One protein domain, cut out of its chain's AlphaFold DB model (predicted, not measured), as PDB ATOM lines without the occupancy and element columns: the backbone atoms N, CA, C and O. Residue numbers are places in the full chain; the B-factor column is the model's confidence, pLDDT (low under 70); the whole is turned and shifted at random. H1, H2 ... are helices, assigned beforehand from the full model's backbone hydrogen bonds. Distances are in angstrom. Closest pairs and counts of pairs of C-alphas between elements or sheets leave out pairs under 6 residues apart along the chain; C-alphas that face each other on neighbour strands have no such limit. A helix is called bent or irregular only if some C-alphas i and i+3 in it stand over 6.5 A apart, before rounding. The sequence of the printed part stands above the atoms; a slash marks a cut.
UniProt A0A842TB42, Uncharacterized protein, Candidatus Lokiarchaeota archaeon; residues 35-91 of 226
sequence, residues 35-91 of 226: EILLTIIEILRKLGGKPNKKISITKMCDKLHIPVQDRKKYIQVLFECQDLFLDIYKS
ATOM      1  N   GLU A  35     171.422 245.873 216.349       74.19
ATOM      2  CA  GLU A  35     171.035 245.395 215.021       74.19
ATOM      3  C   GLU A  35     169.513 245.316 214.813       74.19
ATOM      4  O   GLU A  35     169.024 245.627 213.724       74.19
ATOM      5  N   ILE A  36     168.740 244.954 215.845       77.69
ATOM      6  CA  ILE A  36     167.270 244.918 215.796       77.69
ATOM      7  C   ILE A  36     166.735 246.336 215.585       77.69
ATOM      8  O   ILE A  36     165.892 246.553 214.713       77.69
ATOM      9  N   LEU A  37     167.258 247.314 216.333       75.62
ATOM     10  CA  LEU A  37     166.854 248.718 216.215       75.62
ATOM     11  C   LEU A  37     167.227 249.295 214.845       75.62
ATOM     12  O   LEU A  37     166.398 249.938 214.202       75.62
ATOM     13  N   LEU A  38     168.433 249.007 214.349       79.56
ATOM     14  CA  LEU A  38     168.859 249.428 213.011       79.56
ATOM     15  C   LEU A  38     167.982 248.815 211.911       79.56
ATOM     16  O   LEU A  38     167.571 249.511 210.980       79.56
ATOM     17  N   THR A  39     167.626 247.537 212.046       81.19
ATOM     18  CA  THR A  39     166.751 246.844 211.091       81.19
ATOM     19  C   THR A  39     165.341 247.435 211.093       81.19
ATOM     20  O   THR A  39     164.753 247.633 210.028       81.19
ATOM     21  N   ILE A  40     164.795 247.767 212.266       82.62
ATOM     22  CA  ILE A  40     163.517 248.479 212.397       82.62
ATOM     23  C   ILE A  40     163.579 249.822 211.663       82.62
ATOM     24  O   ILE A  40     162.700 250.113 210.849       82.62
ATOM     25  N   ILE A  41     164.625 250.620 211.895       82.44
ATOM     26  CA  ILE A  41     164.806 251.926 211.244       82.44
ATOM     27  C   ILE A  41     164.844 251.766 209.718       82.44
ATOM     28  O   ILE A  41     164.191 252.524 208.999       82.44
ATOM     29  N   GLU A  42     165.560 250.767 209.204       83.06
ATOM     30  CA  GLU A  42     165.636 250.491 207.765       83.06
ATOM     31  C   GLU A  42     164.269 250.106 207.172       83.06
ATOM     32  O   GLU A  42     163.907 250.542 206.075       83.06
ATOM     33  N   ILE A  43     163.479 249.311 207.901       81.25
ATOM     34  CA  ILE A  43     162.118 248.930 207.504       81.25
ATOM     35  C   ILE A  43     161.207 250.161 207.481       81.25
ATOM     36  O   ILE A  43     160.524 250.385 206.481       81.25
ATOM     37  N   LEU A  44     161.232 250.991 208.525       82.50
ATOM     38  CA  LEU A  44     160.411 252.200 208.616       82.50
ATOM     39  C   LEU A  44     160.794 253.239 207.555       82.50
ATOM     40  O   LEU A  44     159.914 253.847 206.946       82.50
ATOM     41  N   ARG A  45     162.084 253.376 207.223       82.25
ATOM     42  CA  ARG A  45     162.561 254.265 206.148       82.25
ATOM     43  C   ARG A  45     161.904 253.956 204.800       82.25
ATOM     44  O   ARG A  45     161.699 254.859 203.992       82.25
ATOM     45  N   LYS A  46     161.499 252.703 204.561       80.56
ATOM     46  CA  LYS A  46     160.816 252.285 203.324       80.56
ATOM     47  C   LYS A  46     159.404 252.864 203.179       80.56
ATOM     48  O   LYS A  46     158.873 252.747 202.071       80.56
ATOM     49  N   LEU A  47     158.815 253.437 204.238       78.38
ATOM     50  CA  LEU A  47     157.538 254.167 204.219       78.38
ATOM     51  C   LEU A  47     157.688 255.633 203.780       78.38
ATOM     52  O   LEU A  47     156.713 256.232 203.330       78.38
ATOM     53  N   GLY A  48     158.895 256.206 203.873       74.69
ATOM     54  CA  GLY A  48     159.147 257.608 203.541       74.69
ATOM     55  C   GLY A  48     158.699 257.963 202.120       74.69
ATOM     56  O   GLY A  48     159.091 257.308 201.153       74.69
ATOM     57  N   GLY A  49     157.848 258.989 201.998       66.19
ATOM     58  CA  GLY A  49     157.373 259.524 200.717       66.19
ATOM     59  C   GLY A  49     156.359 258.657 199.956       66.19
ATOM     60  O   GLY A  49     156.106 258.931 198.786       66.19
ATOM     61  N   LYS A  50     155.785 257.605 200.567       75.38
ATOM     62  CA  LYS A  50     154.827 256.693 199.906       75.38
ATOM     63  C   LYS A  50     153.550 256.502 200.747       75.38
ATOM     64  O   LYS A  50     153.479 255.532 201.501       75.38
ATOM     65  N   PRO A  51     152.517 257.356 200.592       64.69
ATOM     66  CA  PRO A  51     151.368 257.432 201.511       64.69
ATOM     67  C   PRO A  51     150.492 256.169 201.572       64.69
ATOM     68  O   PRO A  51     149.812 255.947 202.564       64.69
ATOM     69  N   ASN A  52     150.551 255.299 200.559       77.94
ATOM     70  CA  ASN A  52     149.733 254.080 200.491       77.94
ATOM     71  C   ASN A  52     150.524 252.787 200.730       77.94
ATOM     72  O   ASN A  52     149.992 251.685 200.577       77.94
ATOM     73  N   LYS A  53     151.813 252.891 201.066       79.88
ATOM     74  CA  LYS A  53     152.647 251.709 201.259       79.88
ATOM     75  C   LYS A  53     152.371 251.096 202.626       79.88
ATOM     76  O   LYS A  53     152.589 251.723 203.654       79.88
ATOM     77  N   LYS A  54     151.941 249.836 202.630       83.44
ATOM     78  CA  LYS A  54     151.700 249.061 203.850       83.44
ATOM     79  C   LYS A  54     152.894 248.156 204.132       83.44
ATOM     80  O   LYS A  54     153.399 247.492 203.226       83.44
ATOM     81  N   ILE A  55     153.334 248.110 205.387       81.62
ATOM     82  CA  ILE A  55     154.309 247.127 205.870       81.62
ATOM     83  C   ILE A  55     153.565 246.123 206.740       81.62
ATOM     84  O   ILE A  55     152.796 246.494 207.622       81.62
ATOM     85  N   SER A  56     153.782 244.837 206.474       85.62
ATOM     86  CA  SER A  56     153.232 243.778 207.315       85.62
ATOM     87  C   SER A  56     154.021 243.706 208.619       85.62
ATOM     88  O   SER A  56     155.207 243.373 208.615       85.62
ATOM     89  N   ILE A  57     153.336 243.985 209.726       83.38
ATOM     90  CA  ILE A  57     153.876 243.869 211.084       83.38
ATOM     91  C   ILE A  57     154.337 242.433 211.347       83.38
ATOM     92  O   ILE A  57     155.426 242.229 211.867       83.38
ATOM     93  N   THR A  58     153.561 241.439 210.907       83.75
ATOM     94  CA  THR A  58     153.914 240.016 211.011       83.75
ATOM     95  C   THR A  58     155.267 239.737 210.359       83.75
ATOM     96  O   THR A  58     156.174 239.278 211.042       83.75
ATOM     97  N   LYS A  59     155.452 240.137 209.090       84.12
ATOM     98  CA  LYS A  59     156.720 239.937 208.364       84.12
ATOM     99  C   LYS A  59     157.893 240.682 209.002       84.12
ATOM    100  O   LYS A  59     159.019 240.198 208.963       84.12
ATOM    101  N   MET A  60     157.643 241.865 209.566       84.69
ATOM    102  CA  MET A  60     158.656 242.615 210.311       84.69
ATOM    103  C   MET A  60     159.076 241.853 211.571       84.69
ATOM    104  O   MET A  60     160.264 241.636 211.776       84.69
ATOM    105  N   CYS A  61     158.118 241.409 212.386       85.44
ATOM    106  CA  CYS A  61     158.393 240.637 213.594       85.44
ATOM    107  C   CYS A  61     159.082 239.305 213.284       85.44
ATOM    108  O   CYS A  61     159.994 238.929 214.012       85.44
ATOM    109  N   ASP A  62     158.698 238.627 212.200       85.25
ATOM    110  CA  ASP A  62     159.337 237.385 211.756       85.25
ATOM    111  C   ASP A  62     160.805 237.627 211.368       85.25
ATOM    112  O   ASP A  62     161.687 236.898 211.814       85.25
ATOM    113  N   LYS A  63     161.087 238.697 210.606       82.44
ATOM    114  CA  LYS A  63     162.455 239.082 210.209       82.44
ATOM    115  C   LYS A  63     163.335 239.460 211.405       82.44
ATOM    116  O   LYS A  63     164.539 239.246 211.373       82.44
ATOM    117  N   LEU A  64     162.737 240.045 212.440       82.19
ATOM    118  CA  LEU A  64     163.420 240.438 213.674       82.19
ATOM    119  C   LEU A  64     163.462 239.305 214.712       82.19
ATOM    120  O   LEU A  64     163.898 239.536 215.836       82.19
ATOM    121  N   HIS A  65     162.971 238.112 214.358       84.94
ATOM    122  CA  HIS A  65     162.849 236.958 215.249       84.94
ATOM    123  C   HIS A  65     162.120 237.276 216.571       84.94
ATOM    124  O   HIS A  65     162.433 236.713 217.619       84.94
ATOM    125  N   ILE A  66     161.124 238.171 216.528       83.62
ATOM    126  CA  ILE A  66     160.342 238.576 217.702       83.62
ATOM    127  C   ILE A  66     159.270 237.510 217.997       83.62
ATOM    128  O   ILE A  66     158.384 237.277 217.154       83.62
ATOM    129  N   PRO A  67     159.282 236.900 219.200       86.62
ATOM    130  CA  PRO A  67     158.278 235.921 219.603       86.62
ATOM    131  C   PRO A  67     156.864 236.499 219.565       86.62
ATOM    132  O   PRO A  67     156.651 237.659 219.918       86.62
ATOM    133  N   VAL A  68     155.882 235.687 219.162       86.31
ATOM    134  CA  VAL A  68     154.481 236.111 218.971       86.31
ATOM    135  C   VAL A  68     153.919 236.818 220.206       86.31
ATOM    136  O   VAL A  68     153.301 237.874 220.073       86.31
ATOM    137  N   GLN A  69     154.207 236.288 221.394       88.25
ATOM    138  CA  GLN A  69     153.758 236.831 222.675       88.25
ATOM    139  C   GLN A  69     154.298 238.236 222.992       88.25
ATOM    140  O   GLN A  69     153.651 238.986 223.720       88.25
ATOM    141  N   ASP A  70     155.448 238.621 222.430       82.56
ATOM    142  CA  ASP A  70     156.090 239.905 222.721       82.56
ATOM    143  C   ASP A  70     155.840 240.957 221.635       82.56
ATOM    144  O   ASP A  70     156.058 242.146 221.873       82.56
ATOM    145  N   ARG A  71     155.300 240.573 220.468       87.31
ATOM    146  CA  ARG A  71     155.068 241.483 219.327       87.31
ATOM    147  C   ARG A  71     154.320 242.751 219.720       87.31
ATOM    148  O   ARG A  71     154.715 243.839 219.315       87.31
ATOM    149  N   LYS A  72     153.274 242.626 220.546       85.62
ATOM    150  CA  LYS A  72     152.477 243.772 221.008       85.62
ATOM    151  C   LYS A  72     153.323 244.787 221.786       85.62
ATOM    152  O   LYS A  72     153.174 245.981 221.559       85.62
ATOM    153  N   LYS A  73     154.239 244.319 222.641       81.88
ATOM    154  CA  LYS A  73     155.131 245.183 223.430       81.88
ATOM    155  C   LYS A  73     156.120 245.924 222.534       81.88
ATOM    156  O   LYS A  73     156.306 247.120 222.695       81.88
ATOM    157  N   TYR A  74     156.702 245.239 221.548       81.88
ATOM    158  CA  TYR A  74     157.609 245.879 220.588       81.88
ATOM    159  C   TYR A  74     156.900 246.944 219.746       81.88
ATOM    160  O   TYR A  74     157.452 248.017 219.536       81.88
ATOM    161  N   ILE A  75     155.669 246.685 219.296       83.75
ATOM    162  CA  ILE A  75     154.866 247.678 218.564       83.75
ATOM    163  C   ILE A  75     154.556 248.887 219.450       83.75
ATOM    164  O   ILE A  75     154.666 250.018 218.990       83.75
ATOM    165  N   GLN A  76     154.205 248.657 220.717       84.44
ATOM    166  CA  GLN A  76     153.965 249.736 221.672       84.44
ATOM    167  C   GLN A  76     155.210 250.612 221.850       84.44
ATOM    168  O   GLN A  76     155.108 251.824 221.717       84.44
ATOM    169  N   VAL A  77     156.390 250.010 222.039       82.06
ATOM    170  CA  VAL A  77     157.662 250.750 222.121       82.06
ATOM    171  C   VAL A  77     157.915 251.573 220.854       82.06
ATOM    172  O   VAL A  77     158.405 252.693 220.943       82.06
ATOM    173  N   LEU A  78     157.564 251.064 219.668       83.19
ATOM    174  CA  LEU A  78     157.702 251.833 218.426       83.19
ATOM    175  C   LEU A  78     156.802 253.069 218.395       83.19
ATOM    176  O   LEU A  78     157.259 254.116 217.938       83.19
ATOM    177  N   PHE A  79     155.561 252.961 218.871       82.38
ATOM    178  CA  PHE A  79     154.658 254.107 218.948       82.38
ATOM    179  C   PHE A  79     155.074 255.099 220.032       82.38
ATOM    180  O   PHE A  79     155.122 256.288 219.752       82.38
ATOM    181  N   GLU A  80     155.490 254.632 221.209       81.38
ATOM    182  CA  GLU A  80     156.022 255.512 222.256       81.38
ATOM    183  C   GLU A  80     157.276 256.254 221.775       81.38
ATOM    184  O   GLU A  80     157.400 257.458 221.976       81.38
ATOM    185  N   CYS A  81     158.177 255.573 221.056       79.50
ATOM    186  CA  CYS A  81     159.297 256.226 220.383       79.50
ATOM    187  C   CYS A  81     158.808 257.254 219.359       79.50
ATOM    188  O   CYS A  81     159.332 258.361 219.325       79.50
ATOM    189  N   GLN A  82     157.830 256.912 218.515       77.56
ATOM    190  CA  GLN A  82     157.274 257.846 217.535       77.56
ATOM    191  C   GLN A  82     156.728 259.107 218.215       77.56
ATOM    192  O   GLN A  82     157.076 260.202 217.783       77.56
ATOM    193  N   ASP A  83     155.940 258.966 219.275       75.31
ATOM    194  CA  ASP A  83     155.377 260.090 220.024       75.31
ATOM    195  C   ASP A  83     156.491 260.931 220.658       75.31
ATOM    196  O   ASP A  83     156.528 262.146 220.473       75.31
ATOM    197  N   LEU A  84     157.486 260.284 221.272       73.00
ATOM    198  CA  LEU A  84     158.675 260.939 221.821       73.00
ATOM    199  C   LEU A  84     159.452 261.727 220.751       73.00
ATOM    200  O   LEU A  84     159.901 262.845 220.997       73.00
ATOM    201  N   PHE A  85     159.613 261.163 219.549       72.81
ATOM    202  CA  PHE A  85     160.276 261.838 218.431       72.81
ATOM    203  C   PHE A  85     159.443 262.986 217.862       72.81
ATOM    204  O   PHE A  85     160.015 263.980 217.408       72.81
ATOM    205  N   LEU A  86     158.115 262.865 217.869       67.12
ATOM    206  CA  LEU A  86     157.214 263.910 217.398       67.12
ATOM    207  C   LEU A  86     157.100 265.079 218.381       67.12
ATOM    208  O   LEU A  86     156.907 266.198 217.909       67.12
ATOM    209  N   ASP A  87     157.219 264.819 219.682       62.47
ATOM    210  CA  ASP A  87     157.044 265.795 220.760       62.47
ATOM    211  C   ASP A  87     158.384 266.422 221.193       62.47
ATOM    212  O   ASP A  87     158.624 267.614 221.003       62.47
ATOM    213  N   ILE A  88     159.331 265.601 221.663       59.09
ATOM    214  CA  ILE A  88     160.609 266.074 222.221       59.09
ATOM    215  C   ILE A  88     161.624 266.384 221.114       59.09
ATOM    216  O   ILE A  88     162.236 267.452 221.093       59.09
ATOM    217  N   TYR A  89     161.814 265.475 220.155       58.34
ATOM    218  CA  TYR A  89     162.936 265.573 219.207       58.34
ATOM    219  C   TYR A  89     162.666 266.381 217.936       58.34
ATOM    220  O   TYR A  89     163.575 266.566 217.124       58.34
ATOM    221  N   LYS A  90     161.453 266.914 217.749       58.34
ATOM    222  CA  LYS A  90     161.216 267.933 216.714       58.34
ATOM    223  C   LYS A  90     161.829 269.283 217.080       58.34
ATOM    224  O   LYS A  90     162.298 269.993 216.191       58.34
ATOM    225  N   SER A  91     161.806 269.618 218.366       55.22
ATOM    226  CA  SER A  91     162.177 270.924 218.916       55.22
ATOM    227  C   SER A  91     163.538 270.915 219.617       55.22
ATOM    228  O   SER A  91     164.190 271.955 219.670       55.22
TER     229      SER A  91
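What this domain is: This is residues 35 to 91 of the 226 residues of an uncharacterized protein of Candidatus Lokiarchaeota archaeon (UniProt A0A842TB42). From Glu 35 on, you meet two shorter helices, H1 and H2, set loosely on one side of a long third helix, H3, which makes the longest axis. Residues 79 to 91, of which 79 to 87 belong to H3, stick out, as do loop residues 48 to 53. The printed part has 57 residues, is all helix with no named strand, and is only just compact, close to loose: radius of gyration of the C-alphas 12.2 A, spans 35 by 23 by 20 A.

How they stand to each other: H1, residues 35 to 45, is close to but not clearly touching H2, residues 57 to 63; the closest C-alphas, of Ile 43 and Met 60, are 7.7 A apart. They run opposite ways at a steep tilt of 42 degrees. H2 is close to but not clearly touching H3, residues 68 to 87; the closest C-alphas, of Cys 61 and Arg 71, are 6.7 A apart. Their lines are only just about perpendicular, at 71 degrees. H1 and H3 are apart. Every O i to N i+4 pair is within hydrogen-bond range in H1 and H2, and 14 of 16 in H3.

Where its parts are: Find C-alpha 35 at (171.035, 245.395, 215.021), where H1 begins its 15.1 A; H2 spans 9.9 A. H3 runs 29.8 A to C-alpha 87 at (157.044, 265.795, 220.760); it is irregular, with C-alphas 69 and 72 7.3 A apart.

The domain as a whole: The C-alphas farthest apart, of Val 68 and Ser 91, are 35.7 A apart. The printed part has no cut; the link H1 to H2 is long, H2 to H3 tight. Look for pLDDT under 70 at residues 49, 51 and 86 to 91.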